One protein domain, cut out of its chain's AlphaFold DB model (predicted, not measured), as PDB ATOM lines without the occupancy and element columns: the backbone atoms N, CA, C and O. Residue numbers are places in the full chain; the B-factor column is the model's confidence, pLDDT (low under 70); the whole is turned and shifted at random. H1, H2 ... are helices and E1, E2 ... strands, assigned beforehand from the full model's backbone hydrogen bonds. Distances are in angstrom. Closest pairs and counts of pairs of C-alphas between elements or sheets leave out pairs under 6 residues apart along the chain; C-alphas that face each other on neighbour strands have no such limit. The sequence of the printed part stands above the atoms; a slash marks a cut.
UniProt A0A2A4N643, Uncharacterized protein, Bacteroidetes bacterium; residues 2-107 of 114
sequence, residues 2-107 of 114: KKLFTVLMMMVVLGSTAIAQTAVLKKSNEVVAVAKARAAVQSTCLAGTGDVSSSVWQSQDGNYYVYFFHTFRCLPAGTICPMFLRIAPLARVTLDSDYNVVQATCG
ATOM      1  N   LYS A   2     142.662  85.671 182.783       51.66
ATOM      2  CA  LYS A   2     141.904  86.917 182.496       51.66
ATOM      3  C   LYS A   2     141.763  87.911 183.666       51.66
ATOM      4  O   LYS A   2     141.741  89.107 183.428       51.66
ATOM      5  N   LYS A   3     141.709  87.441 184.920       49.88
ATOM      6  CA  LYS A   3     141.495  88.314 186.097       49.88
ATOM      7  C   LYS A   3     142.691  89.222 186.429       49.88
ATOM      8  O   LYS A   3     142.486  90.297 186.974       49.88
ATOM      9  N   LEU A   4     143.916  88.820 186.073       49.97
ATOM     10  CA  LEU A   4     145.124  89.606 186.363       49.97
ATOM     11  C   LEU A   4     145.221  90.862 185.479       49.97
ATOM     12  O   LEU A   4     145.602  91.924 185.956       49.97
ATOM     13  N   PHE A   5     144.816  90.751 184.210       53.41
ATOM     14  CA  PHE A   5     144.846  91.866 183.257       53.41
ATOM     15  C   PHE A   5     143.856  92.979 183.619       53.41
ATOM     16  O   PHE A   5     144.176  94.155 183.475       53.41
ATOM     17  N   THR A   6     142.677  92.626 184.139       55.78
ATOM     18  CA  THR A   6     141.668  93.614 184.546       55.78
ATOM     19  C   THR A   6     142.110  94.406 185.776       55.78
ATOM     20  O   THR A   6     141.930  95.618 185.808       55.78
ATOM     21  N   VAL A   7     142.748  93.757 186.756       56.47
ATOM     22  CA  VAL A   7     143.264  94.436 187.959       56.47
ATOM     23  C   VAL A   7     144.416  95.380 187.604       56.47
ATOM     24  O   VAL A   7     144.447  96.515 188.078       56.47
ATOM     25  N   LEU A   8     145.316  94.951 186.714       51.66
ATOM     26  CA  LEU A   8     146.442  95.772 186.272       51.66
ATOM     27  C   LEU A   8     145.973  97.010 185.485       51.66
ATOM     28  O   LEU A   8     146.462  98.107 185.731       51.66
ATOM     29  N   MET A   9     144.975  96.869 184.604       56.25
ATOM     30  CA  MET A   9     144.393  98.014 183.887       56.25
ATOM     31  C   MET A   9     143.668  98.992 184.822       56.25
ATOM     32  O   MET A   9     143.787 100.200 184.643       56.25
ATOM     33  N   MET A  10     142.962  98.499 185.843       52.50
ATOM     34  CA  MET A  10     142.246  99.361 186.792       52.50
ATOM     35  C   MET A  10     143.215 100.184 187.657       52.50
ATOM     36  O   MET A  10     142.985 101.371 187.874       52.50
ATOM     37  N   MET A  11     144.344  99.593 188.073       50.72
ATOM     38  CA  MET A  11     145.398 100.303 188.812       50.72
ATOM     39  C   MET A  11     146.090 101.393 187.981       50.72
ATOM     40  O   MET A  11     146.389 102.462 188.512       50.72
ATOM     41  N   VAL A  12     146.300 101.171 186.680       52.69
ATOM     42  CA  VAL A  12     146.899 102.184 185.792       52.69
ATOM     43  C   VAL A  12     145.968 103.393 185.621       52.69
ATOM     44  O   VAL A  12     146.428 104.530 185.690       52.69
ATOM     45  N   VAL A  13     144.655 103.176 185.491       52.00
ATOM     46  CA  VAL A  13     143.665 104.265 185.334       52.00
ATOM     47  C   VAL A  13     143.510 105.103 186.616       52.00
ATOM     48  O   VAL A  13     143.384 106.330 186.549       52.00
ATOM     49  N   LEU A  14     143.578 104.472 187.791       52.34
ATOM     50  CA  LEU A  14     143.584 105.169 189.086       52.34
ATOM     51  C   LEU A  14     144.875 105.983 189.301       52.34
ATOM     52  O   LEU A  14     144.824 107.087 189.838       52.34
ATOM     53  N   GLY A  15     146.021 105.486 188.827       49.09
ATOM     54  CA  GLY A  15     147.296 106.207 188.909       49.09
ATOM     55  C   GLY A  15     147.339 107.471 188.042       49.09
ATOM     56  O   GLY A  15     147.838 108.504 188.482       49.09
ATOM     57  N   SER A  16     146.782 107.433 186.827       51.66
ATOM     58  CA  SER A  16     146.825 108.579 185.903       51.66
ATOM     59  C   SER A  16     145.934 109.754 186.328       51.66
ATOM     60  O   SER A  16     146.262 110.909 186.054       51.66
ATOM     61  N   THR A  17     144.823 109.490 187.017       52.94
ATOM     62  CA  THR A  17     143.884 110.533 187.471       52.94
ATOM     63  C   THR A  17     144.378 111.271 188.716       52.94
ATOM     64  O   THR A  17     144.231 112.491 188.790       52.94
ATOM     65  N   ALA A  18     145.051 110.582 189.643       52.69
ATOM     66  CA  ALA A  18     145.594 111.184 190.864       52.69
ATOM     67  C   ALA A  18     146.701 112.222 190.584       52.69
ATOM     68  O   ALA A  18     146.754 113.284 191.210       52.69
ATOM     69  N   ILE A  19     147.563 111.956 189.597       55.72
ATOM     70  CA  ILE A  19     148.663 112.860 189.222       55.72
ATOM     71  C   ILE A  19     148.107 114.101 188.499       55.72
ATOM     72  O   ILE A  19     148.538 115.225 188.766       55.72
ATOM     73  N   ALA A  20     147.096 113.921 187.642       52.31
ATOM     74  CA  ALA A  20     146.417 115.024 186.966       52.31
ATOM     75  C   ALA A  20     145.621 115.905 187.946       52.31
ATOM     76  O   ALA A  20     145.715 117.129 187.877       52.31
ATOM     77  N   GLN A  21     144.895 115.312 188.901       55.44
ATOM     78  CA  GLN A  21     144.171 116.066 189.932       55.44
ATOM     79  C   GLN A  21     145.109 116.878 190.823       55.44
ATOM     80  O   GLN A  21     144.822 118.039 191.101       55.44
ATOM     81  N   THR A  22     146.251 116.310 191.215       58.50
ATOM     82  CA  THR A  22     147.240 117.017 192.042       58.50
ATOM     83  C   THR A  22     147.811 118.239 191.313       58.50
ATOM     84  O   THR A  22     147.941 119.310 191.904       58.50
ATOM     85  N   ALA A  23     148.081 118.124 190.009       60.31
ATOM     86  CA  ALA A  23     148.536 119.248 189.189       60.31
ATOM     87  C   ALA A  23     147.450 120.327 188.995       60.31
ATOM     88  O   ALA A  23     147.755 121.520 189.016       60.31
ATOM     89  N   VAL A  24     146.184 119.926 188.844       63.06
ATOM     90  CA  VAL A  24     145.042 120.849 188.715       63.06
ATOM     91  C   VAL A  24     144.787 121.606 190.021       63.06
ATOM     92  O   VAL A  24     144.640 122.826 189.988       63.06
ATOM     93  N   LEU A  25     144.806 120.913 191.163       60.41
ATOM     94  CA  LEU A  25     144.655 121.510 192.497       60.41
ATOM     95  C   LEU A  25     145.802 122.474 192.820       60.41
ATOM     96  O   LEU A  25     145.573 123.581 193.303       60.41
ATOM     97  N   LYS A  26     147.044 122.106 192.488       65.00
ATOM     98  CA  LYS A  26     148.192 123.004 192.654       65.00
ATOM     99  C   LYS A  26     148.025 124.286 191.831       65.00
ATOM    100  O   LYS A  26     148.221 125.381 192.351       65.00
ATOM    101  N   LYS A  27     147.577 124.158 190.578       70.12
ATOM    102  CA  LYS A  27     147.346 125.302 189.689       70.12
ATOM    103  C   LYS A  27     146.184 126.188 190.152       70.12
ATOM    104  O   LYS A  27     146.289 127.405 190.042       70.12
ATOM    105  N   SER A  28     145.095 125.629 190.696       76.50
ATOM    106  CA  SER A  28     143.994 126.443 191.245       76.50
ATOM    107  C   SER A  28     144.425 127.238 192.476       76.50
ATOM    108  O   SER A  28     144.080 128.410 192.613       76.50
ATOM    109  N   ASN A  29     145.224 126.617 193.339       81.19
ATOM    110  CA  ASN A  29     145.738 127.219 194.563       81.19
ATOM    111  C   ASN A  29     146.690 128.386 194.273       81.19
ATOM    112  O   ASN A  29     146.584 129.446 194.886       81.19
ATOM    113  N   GLU A  30     147.563 128.229 193.278       83.31
ATOM    114  CA  GLU A  30     148.432 129.304 192.795       83.31
ATOM    115  C   GLU A  30     147.625 130.487 192.232       83.31
ATOM    116  O   GLU A  30     147.957 131.638 192.505       83.31
ATOM    117  N   VAL A  31     146.526 130.240 191.508       86.56
ATOM    118  CA  VAL A  31     145.664 131.316 190.978       86.56
ATOM    119  C   VAL A  31     145.009 132.124 192.105       86.56
ATOM    120  O   VAL A  31     145.006 133.356 192.052       86.56
ATOM    121  N   VAL A  32     144.495 131.458 193.144       88.25
ATOM    122  CA  VAL A  32     143.897 132.130 194.313       88.25
ATOM    123  C   VAL A  32     144.948 132.938 195.078       88.25
ATOM    124  O   VAL A  32     144.705 134.101 195.415       88.25
ATOM    125  N   ALA A  33     146.132 132.358 195.290       86.81
ATOM    126  CA  ALA A  33     147.276 133.024 195.904       86.81
ATOM    127  C   ALA A  33     147.649 134.320 195.160       86.81
ATOM    128  O   ALA A  33     147.755 135.385 195.773       86.81
ATOM    129  N   VAL A  34     147.780 134.258 193.828       87.44
ATOM    130  CA  VAL A  34     148.085 135.432 192.991       87.44
ATOM    131  C   VAL A  34     147.000 136.489 193.100       87.44
ATOM    132  O   VAL A  34     147.328 137.668 193.200       87.44
ATOM    133  N   ALA A  35     145.722 136.104 193.083       87.81
ATOM    134  CA  ALA A  35     144.617 137.057 193.138       87.81
ATOM    135  C   ALA A  35     144.610 137.851 194.455       87.81
ATOM    136  O   ALA A  35     144.562 139.084 194.429       87.81
ATOM    137  N   LYS A  36     144.733 137.166 195.601       88.12
ATOM    138  CA  LYS A  36     144.806 137.819 196.918       88.12
ATOM    139  C   LYS A  36     146.054 138.695 197.050       88.12
ATOM    140  O   LYS A  36     145.960 139.847 197.473       88.12
ATOM    141  N   ALA A  37     147.211 138.189 196.623       87.06
ATOM    142  CA  ALA A  37     148.453 138.952 196.647       87.06
ATOM    143  C   ALA A  37     148.386 140.186 195.725       87.06
ATOM    144  O   ALA A  37     148.842 141.263 196.105       87.06
ATOM    145  N   ARG A  38     147.757 140.075 194.544       85.19
ATOM    146  CA  ARG A  38     147.589 141.190 193.602       85.19
ATOM    147  C   ARG A  38     146.748 142.297 194.218       85.19
ATOM    148  O   ARG A  38     147.137 143.454 194.109       85.19
ATOM    149  N   ALA A  39     145.643 141.957 194.880       84.62
ATOM    150  CA  ALA A  39     144.791 142.944 195.540       84.62
ATOM    151  C   ALA A  39     145.565 143.755 196.597       84.62
ATOM    152  O   ALA A  39     145.465 144.979 196.628       84.62
ATOM    153  N   ALA A  40     146.392 143.087 197.409       83.88
ATOM    154  CA  ALA A  40     147.206 143.749 198.430       83.88
ATOM    155  C   ALA A  40     148.339 144.613 197.847       83.88
ATOM    156  O   ALA A  40     148.659 145.669 198.387       83.88
ATOM    157  N   VAL A  41     148.955 144.188 196.742       81.44
ATOM    158  CA  VAL A  41     150.055 144.936 196.115       81.44
ATOM    159  C   VAL A  41     149.541 146.090 195.254       81.44
ATOM    160  O   VAL A  41     150.162 147.149 195.230       81.44
ATOM    161  N   GLN A  42     148.406 145.938 194.567       79.38
ATOM    162  CA  GLN A  42     147.799 147.021 193.782       79.38
ATOM    163  C   GLN A  42     147.379 148.201 194.655       79.38
ATOM    164  O   GLN A  42     147.547 149.344 194.240       79.38
ATOM    165  N   SER A  43     146.875 147.940 195.864       75.56
ATOM    166  CA  SER A  43     146.495 148.997 196.806       75.56
ATOM    167  C   SER A  43     147.690 149.708 197.451       75.56
ATOM    168  O   SER A  43     147.504 150.761 198.053       75.56
ATOM    169  N   THR A  44     148.905 149.162 197.326       74.38
ATOM    170  CA  THR A  44     150.099 149.659 198.025       74.38
ATOM    171  C   THR A  44     151.241 150.011 197.065       74.38
ATOM    172  O   THR A  44     151.548 151.183 196.874       74.38
ATOM    173  N   CYS A  45     151.872 149.015 196.441       71.81
ATOM    174  CA  CYS A  45     153.099 149.164 195.654       71.81
ATOM    175  C   CYS A  45     152.877 149.492 194.165       71.81
ATOM    176  O   CYS A  45     153.783 150.020 193.522       71.81
ATOM    177  N   LEU A  46     151.731 149.102 193.592       71.38
ATOM    178  CA  LEU A  46     151.479 149.099 192.137       71.38
ATOM    179  C   LEU A  46     150.309 150.005 191.715       71.38
ATOM    180  O   LEU A  46     149.723 149.825 190.644       71.38
ATOM    181  N   ALA A  47     149.942 150.982 192.545       69.06
ATOM    182  CA  ALA A  47     148.873 151.915 192.213       69.06
ATOM    183  C   ALA A  47     149.220 152.703 190.934       69.06
ATOM    184  O   ALA A  47     150.246 153.376 190.858       69.06
ATOM    185  N   GLY A  48     148.361 152.605 189.914       61.38
ATOM    186  CA  GLY A  48     148.499 153.356 188.659       61.38
ATOM    187  C   GLY A  48     149.617 152.890 187.719       61.38
ATOM    188  O   GLY A  48     149.888 153.581 186.740       61.38
ATOM    189  N   THR A  49     150.269 151.748 187.971       63.34
ATOM    190  CA  THR A  49     151.420 151.331 187.154       63.34
ATOM    191  C   THR A  49     151.008 150.670 185.832       63.34
ATOM    192  O   THR A  49     151.703 150.848 184.836       63.34
ATOM    193  N   GLY A  50     149.866 149.976 185.754       63.97
ATOM    194  CA  GLY A  50     149.377 149.311 184.530       63.97
ATOM    195  C   GLY A  50     149.527 147.785 184.577       63.97
ATOM    196  O   GLY A  50     149.248 147.184 185.611       63.97
ATOM    197  N   ASP A  51     149.966 147.153 183.481       66.56
ATOM    198  CA  ASP A  51     150.010 145.685 183.351       66.56
ATOM    199  C   ASP A  51     151.055 145.010 184.250       66.56
ATOM    200  O   ASP A  51     152.253 145.285 184.183       66.56
ATOM    201  N   VAL A  52     150.591 144.069 185.074       76.19
ATOM    202  CA  VAL A  52     151.400 143.337 186.058       76.19
ATOM    203  C   VAL A  52     151.465 141.861 185.670       76.19
ATOM    204  O   VAL A  52     150.421 141.217 185.523       76.19
ATOM    205  N   SER A  53     152.668 141.301 185.576       81.06
ATOM    206  CA  SER A  53     152.913 139.858 185.547       81.06
ATOM    207  C   SER A  53     153.312 139.349 186.936       81.06
ATOM    208  O   SER A  53     153.683 140.118 187.825       81.06
ATOM    209  N   SER A  54     153.177 138.044 187.175       84.50
ATOM    210  CA  SER A  54     153.437 137.456 188.491       84.50
ATOM    211  C   SER A  54     154.018 136.053 188.393       84.50
ATOM    212  O   SER A  54     153.665 135.301 187.487       84.50
ATOM    213  N   SER A  55     154.842 135.692 189.372       85.06
ATOM    214  CA  SER A  55     155.341 134.333 189.587       85.06
ATOM    215  C   SER A  55     155.042 133.896 191.019       85.06
ATOM    216  O   SER A  55     155.174 134.696 191.946       85.06
ATOM    217  N   VAL A  56     154.634 132.639 191.198       87.00
ATOM    218  CA  VAL A  56     154.372 132.044 192.515       87.00
ATOM    219  C   VAL A  56     155.394 130.959 192.781       87.00
ATOM    220  O   VAL A  56     155.659 130.114 191.929       87.00
ATOM    221  N   TRP A  57     155.928 130.960 193.993       87.25
ATOM    222  CA  TRP A  57     156.778 129.903 194.504       87.25
ATOM    223  C   TRP A  57     156.239 129.411 195.845       87.25
ATOM    224  O   TRP A  57     155.935 130.215 196.722       87.25
ATOM    225  N   GLN A  58     156.123 128.095 196.010       87.12
ATOM    226  CA  GLN A  58     155.760 127.473 197.282       87.12
ATOM    227  C   GLN A  58     157.025 126.913 197.941       87.12
ATOM    228  O   GLN A  58     157.768 126.168 197.297       87.12
ATOM    229  N   SER A  59     157.279 127.270 199.203       86.06
ATOM    230  CA  SER A  59     158.397 126.711 199.963       86.06
ATOM    231  C   SER A  59     158.122 125.279 200.407       86.06
ATOM    232  O   SER A  59     156.985 124.806 200.391       86.06
ATOM    233  N   GLN A  60     159.178 124.589 200.841       85.94
ATOM    234  CA  GLN A  60     159.057 123.246 201.416       85.94
ATOM    235  C   GLN A  60     158.187 123.227 202.682       85.94
ATOM    236  O   GLN A  60     157.491 122.248 202.917       85.94
ATOM    237  N   ASP A  61     158.146 124.337 203.425       85.25
ATOM    238  CA  ASP A  61     157.285 124.513 204.606       85.25
ATOM    239  C   ASP A  61     155.809 124.785 204.256       85.25
ATOM    240  O   ASP A  61     155.001 125.061 205.138       85.25
ATOM    241  N   GLY A  62     155.444 124.766 202.969       82.25
ATOM    242  CA  GLY A  62     154.075 124.986 202.498       82.25
ATOM    243  C   GLY A  62     153.671 126.453 202.328       82.25
ATOM    244  O   GLY A  62     152.586 126.709 201.808       82.25
ATOM    245  N   ASN A  63     154.538 127.407 202.684       85.75
ATOM    246  CA  ASN A  63     154.281 128.842 202.528       85.75
ATOM    247  C   ASN A  63     154.342 129.271 201.058       85.75
ATOM    248  O   ASN A  63     155.208 128.817 200.307       85.75
ATOM    249  N   TYR A  64     153.475 130.199 200.654       87.06
ATOM    250  CA  TYR A  64     153.475 130.740 199.296       87.06
ATOM    251  C   TYR A  64     154.153 132.107 199.248       87.06
ATOM    252  O   TYR A  64     153.949 132.971 200.098       87.06
ATOM    253  N   TYR A  65     154.937 132.320 198.203       87.50
ATOM    254  CA  TYR A  65     155.607 133.574 197.909       87.50
ATOM    255  C   TYR A  65     155.214 134.010 196.507       87.50
ATOM    256  O   TYR A  65     155.388 133.260 195.547       87.50
ATOM    257  N   VAL A  66     154.690 135.223 196.386       87.81
ATOM    258  CA  VAL A  66     154.283 135.800 195.106       87.81
ATOM    259  C   VAL A  66     155.195 136.972 194.784       87.81
ATOM    260  O   VAL A  66     155.351 137.890 195.590       87.81
ATOM    261  N   TYR A  67     155.796 136.926 193.601       85.56
ATOM    262  CA  TYR A  67     156.607 137.997 193.042       85.56
ATOM    263  C   TYR A  67     155.822 138.678 191.931       85.56
ATOM    264  O   TYR A  67     155.344 138.006 191.016       85.56
ATOM    265  N   PHE A  68     155.700 139.999 192.004       82.88
ATOM    266  CA  PHE A  68     155.069 140.803 190.963       82.88
ATOM    267  C   PHE A  68     156.109 141.562 190.161       82.88
ATOM    268  O   PHE A  68     157.053 142.116 190.718       82.88
ATOM    269  N   PHE A  69     155.883 141.613 188.855       77.62
ATOM    270  CA  PHE A  69     156.695 142.350 187.907       77.62
ATOM    271  C   PHE A  69     155.772 143.242 187.086       77.62
ATOM    272  O   PHE A  69     154.650 142.882 186.745       77.62
ATOM    273  N   HIS A  70     156.242 144.437 186.784       72.88
ATOM    274  CA  HIS A  70     155.493 145.470 186.100       72.88
ATOM    275  C   HIS A  70     156.341 146.062 184.978       72.88
ATOM    276  O   HIS A  70     157.522 146.358 185.156       72.88
ATOM    277  N   THR A  71     155.743 146.228 183.808       64.12
ATOM    278  CA  THR A  71     156.360 146.934 182.688       64.12
ATOM    279  C   THR A  71     155.498 148.150 182.378       64.12
ATOM    280  O   THR A  71     154.319 148.014 182.061       64.12
ATOM    281  N   PHE A  72     156.042 149.365 182.492       60.28
ATOM    282  CA  PHE A  72     155.335 150.560 182.017       60.28
ATOM    283  C   PHE A  72     155.950 151.061 180.715       60.28
ATOM    284  O   PHE A  72     157.138 150.887 180.441       60.28
ATOM    285  N   ARG A  73     155.111 151.728 179.925       51.91
ATOM    286  CA  ARG A  73     155.527 152.583 178.814       51.91
ATOM    287  C   ARG A  73     155.423 154.032 179.280       51.91
ATOM    288  O   ARG A  73     154.482 154.363 179.998       51.91
ATOM    289  N   CYS A  74     156.364 154.890 178.889       53.62
ATOM    290  CA  CYS A  74     156.219 156.330 179.105       53.62
ATOM    291  C   CYS A  74     154.879 156.826 178.522       53.62
ATOM    292  O   CYS A  74     154.536 156.482 177.390       53.62
ATOM    293  N   LEU A  75     154.147 157.646 179.280       57.59
ATOM    294  CA  LEU A  75     153.019 158.446 178.790       57.59
ATOM    295  C   LEU A  75     153.517 159.887 178.558       57.59
ATOM    296  O   LEU A  75     154.244 160.386 179.421       57.59
ATOM    297  N   PRO A  76     153.146 160.568 177.453       56.16
ATOM    298  CA  PRO A  76     152.113 160.211 176.480       56.16
ATOM    299  C   PRO A  76     152.636 159.402 175.280       56.16
ATOM    300  O   PRO A  76     153.831 159.339 174.994       56.16
ATOM    301  N   ALA A  77     151.707 158.779 174.553       54.81
ATOM    302  CA  ALA A  77     151.996 158.116 173.286       54.81
ATOM    303  C   ALA A  77     152.630 159.116 172.297       54.81
ATOM    304  O   ALA A  77     152.029 160.141 171.992       54.81
ATOM    305  N   GLY A  78     153.838 158.817 171.807       52.72
ATOM    306  CA  GLY A  78     154.532 159.632 170.798       52.72
ATOM    307  C   GLY A  78     155.823 160.322 171.254       52.72
ATOM    308  O   GLY A  78     156.498 160.919 170.423       52.72
ATOM    309  N   THR A  79     156.216 160.227 172.526       57.69
ATOM    310  CA  THR A  79     157.523 160.731 172.992       57.69
ATOM    311  C   THR A  79     158.624 159.676 172.904       57.69
ATOM    312  O   THR A  79     158.468 158.558 173.395       57.69
ATOM    313  N   ILE A  80     159.769 160.058 172.331       54.91
ATOM    314  CA  ILE A  80     161.024 159.302 172.407       54.91
ATOM    315  C   ILE A  80     161.575 159.496 173.826       54.91
ATOM    316  O   ILE A  80     162.233 160.493 174.114       54.91
ATOM    317  N   CYS A  81     161.253 158.578 174.737       52.34
ATOM    318  CA  CYS A  81     161.970 158.472 176.006       52.34
ATOM    319  C   CYS A  81     163.377 157.906 175.717       52.34
ATOM    320  O   CYS A  81     163.457 156.899 175.009       52.34
ATOM    321  N   PRO A  82     164.476 158.470 176.258       50.41
ATOM    322  CA  PRO A  82     165.723 157.707 176.374       50.41
ATOM    323  C   PRO A  82     165.409 156.370 177.073       50.41
ATOM    324  O   PRO A  82     164.544 156.345 177.953       50.41
ATOM    325  N   MET A  83     166.026 155.259 176.649       43.22
ATOM    326  CA  MET A  83     165.695 153.895 177.105       43.22
ATOM    327  C   MET A  83     166.042 153.651 178.586       43.22
ATOM    328  O   MET A  83     166.887 152.839 178.928       43.22
ATOM    329  N   PHE A  84     165.340 154.287 179.517       48.56
ATOM    330  CA  PHE A  84     165.297 153.807 180.889       48.56
ATOM    331  C   PHE A  84     164.202 152.753 180.970       48.56
ATOM    332  O   PHE A  84     163.016 153.060 181.111       48.56
ATOM    333  N   LEU A  85     164.596 151.487 180.873       42.84
ATOM    334  CA  LEU A  85     163.724 150.380 181.220       42.84
ATOM    335  C   LEU A  85     163.579 150.347 182.740       42.84
ATOM    336  O   LEU A  85     164.204 149.560 183.443       42.84
ATOM    337  N   ARG A  86     162.718 151.198 183.281       45.09
ATOM    338  CA  ARG A  86     162.281 151.046 184.668       45.09
ATOM    339  C   ARG A  86     161.339 149.832 184.682       45.09
ATOM    340  O   ARG A  86     160.123 149.910 184.552       45.09
ATOM    341  N   ILE A  87     161.950 148.656 184.744       49.72
ATOM    342  CA  ILE A  87     161.265 147.414 185.064       49.72
ATOM    343  C   ILE A  87     160.856 147.533 186.528       49.72
ATOM    344  O   ILE A  87     161.719 147.577 187.389       49.72
ATOM    345  N   ALA A  88     159.551 147.579 186.766       55.50
ATOM    346  CA  ALA A  88     158.839 147.171 187.971       55.50
ATOM    347  C   ALA A  88     159.315 147.609 189.370       55.50
ATOM    348  O   ALA A  88     160.458 147.384 189.765       55.50
ATOM    349  N   PRO A  89     158.376 147.966 190.264       61.81
ATOM    350  CA  PRO A  89     158.527 147.515 191.633       61.81
ATOM    351  C   PRO A  89     158.406 145.980 191.644       61.81
ATOM    352  O   PRO A  89     157.326 145.435 191.411       61.81
ATOM    353  N   LEU A  90     159.509 145.281 191.905       72.50
ATOM    354  CA  LEU A  90     159.489 143.899 192.359       72.50
ATOM    355  C   LEU A  90     158.819 143.880 193.737       72.50
ATOM    356  O   LEU A  90     159.445 144.193 194.752       72.50
ATOM    357  N   ALA A  91     157.533 143.543 193.778       78.62
ATOM    358  CA  ALA A  91     156.844 143.334 195.045       78.62
ATOM    359  C   ALA A  91     156.924 141.857 195.422       78.62
ATOM    360  O   ALA A  91     156.515 140.991 194.645       78.62
ATOM    361  N   ARG A  92     157.444 141.579 196.619       85.56
ATOM    362  CA  ARG A  92     157.413 140.246 197.223       85.56
ATOM    363  C   ARG A  92     156.309 140.221 198.263       85.56
ATOM    364  O   ARG A  92     156.299 141.049 199.173       85.56
ATOM    365  N   VAL A  93     155.421 139.247 198.142       86.19
ATOM    366  CA  VAL A  93     154.359 138.985 199.110       86.19
ATOM    367  C   VAL A  93     154.518 137.577 199.642       86.19
ATOM    368  O   VAL A  93     154.704 136.643 198.863       86.19
ATOM    369  N   THR A  94     154.429 137.425 200.954       88.75
ATOM    370  CA  THR A  94     154.332 136.121 201.604       88.75
ATOM    371  C   THR A  94     152.889 135.890 202.010       88.75
ATOM    372  O   THR A  94     152.246 136.778 202.580       88.75
ATOM    373  N   LEU A  95     152.395 134.699 201.695       89.31
ATOM    374  CA  LEU A  95     151.072 134.235 202.066       89.31
ATOM    375  C   LEU A  95     151.181 133.054 203.028       89.31
ATOM    376  O   LEU A  95     152.076 132.216 202.881       89.31
ATOM    377  N   ASP A  96     150.250 132.986 203.974       88.69
ATOM    378  CA  ASP A  96     150.051 131.808 204.818       88.69
ATOM    379  C   ASP A  96     149.335 130.667 204.058       88.69
ATOM    380  O   ASP A  96     149.045 130.761 202.858       88.69
ATOM    381  N   SER A  97     149.046 129.571 204.763       84.81
ATOM    382  CA  SER A  97     148.320 128.411 204.228       84.81
ATOM    383  C   SER A  97     146.875 128.710 203.811       84.81
ATOM    384  O   SER A  97     146.328 127.987 202.982       84.81
ATOM    385  N   ASP A  98     146.275 129.777 204.342       86.81
ATOM    386  CA  ASP A  98     144.921 130.244 204.018       86.81
ATOM    387  C   ASP A  98     144.935 131.336 202.926       86.81
ATOM    388  O   ASP A  98     143.916 131.968 202.604       86.81
ATOM    389  N   TYR A  99     146.100 131.540 202.302       85.56
ATOM    390  CA  TYR A  99     146.377 132.541 201.278       85.56
ATOM    391  C   TYR A  99     146.227 133.991 201.762       85.56
ATOM    392  O   TYR A  99     146.035 134.891 200.943       85.56
ATOM    393  N   ASN A 100     146.281 134.256 203.064       88.38
ATOM    394  CA  ASN A 100     146.268 135.619 203.588       88.38
ATOM    395  C   ASN A 100     147.658 136.240 203.493       88.38
ATOM    396  O   ASN A 100     148.671 135.566 203.658       88.38
ATOM    397  N   VAL A 101     147.702 137.546 203.242       88.75
ATOM    398  CA  VAL A 101     148.959 138.292 203.158       88.75
ATOM    399  C   VAL A 101     149.514 138.514 204.557       88.75
ATOM    400  O   VAL A 101     148.932 139.260 205.337       88.75
ATOM    401  N   VAL A 102     150.659 137.898 204.850       91.25
ATOM    402  CA  VAL A 102     151.356 138.056 206.139       91.25
ATOM    403  C   VAL A 102     152.498 139.063 206.067       91.25
ATOM    404  O   VAL A 102     152.856 139.676 207.068       91.25
ATOM    405  N   GLN A 103     153.064 139.270 204.877       87.94
ATOM    406  CA  GLN A 103     154.122 140.248 204.653       87.94
ATOM    407  C   GLN A 103     154.095 140.734 203.206       87.94
ATOM    408  O   GLN A 103     153.928 139.937 202.283       87.94
ATOM    409  N   ALA A 104     154.322 142.032 203.007       83.19
ATOM    410  CA  ALA A 104     154.533 142.630 201.696       83.19
ATOM    411  C   ALA A 104     155.735 143.581 201.738       83.19
ATOM    412  O   ALA A 104     155.866 144.399 202.647       83.19
ATOM    413  N   THR A 105     156.612 143.482 200.744       82.81
ATOM    414  CA  THR A 105     157.720 144.418 200.540       82.81
ATOM    415  C   THR A 105     157.683 144.927 199.106       82.81
ATOM    416  O   THR A 105     157.656 144.126 198.171       82.81
ATOM    417  N   CYS A 106     157.707 146.249 198.935       77.38
ATOM    418  CA  CYS A 106     157.831 146.897 197.632       77.38
ATOM    419  C   CYS A 106     159.316 147.198 197.366       77.38
ATOM    420  O   CYS A 106     159.915 147.982 198.099       77.38
ATOM    421  N   GLY A 107     159.922 146.600 196.342       65.50
ATOM    422  CA  GLY A 107     161.292 146.917 195.933       65.50
ATOM    423  C   GLY A 107     161.313 147.533 194.544       65.50
ATOM    424  O   GLY A 107     160.813 146.918 193.618       65.50
TER     425      GLY A 107
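AT A GLANCE: This is residues 2 to 107 of the 114 residues of an uncharacterized protein of Bacteroidetes bacterium (UniProt A0A2A4N643). A small, twisted sheet of four strands has one face covered by the last part of a very long helix, H1, whose residues 2 to 25 stick out as an arm. The 106 printed residues hold H1, then E1 to E4, a mixed class in two layers, helix on one face; the sheet, E1 - E2 - E3 - E4, is a meander, each strand the antiparallel neighbour of the one before. It is extended, radius of gyration of the C-alphas 21.1 A, spanning 76 by 34 by 19 A.

IN THESE COORDINATES: From first to last C-alpha, E1 (residues 52 to 58) and E2 (64 to 70) measure 19.9 A each, E3 (89 to 95) 18.5 A and E4 (101 to 107) 16.7 A, ending at (161.292, 146.917, 195.933). H1, residues 2 to 42, spans 61.4 A from (141.904, 86.917, 182.496).

HOW THE PARTS SIT: Hairpins E1 and E2, at 160 degrees, E2 and E3, and E3 and E4 have within hydrogen-bond range N 55 and O 67, 2.9 A; N 66 and O 93, 2.9 A; N 92 and O 105, 3.0 A. H1 is on the sheet; its closest C-alphas to E3 are Ala 37 and Val 93, 6.4 A. In H1, 32 of 37 O i to N i+4 pairs are within range.

THE WHOLE: The farthest C-alphas, Lys 2 and Thr 79, are 76.0 A apart. The printed part has no cut. The E2 to E3 link is long, and its residues 75 to 80 stand free. Fifty residues have pLDDT under 70, among them 2 to 26 and 71 to 89.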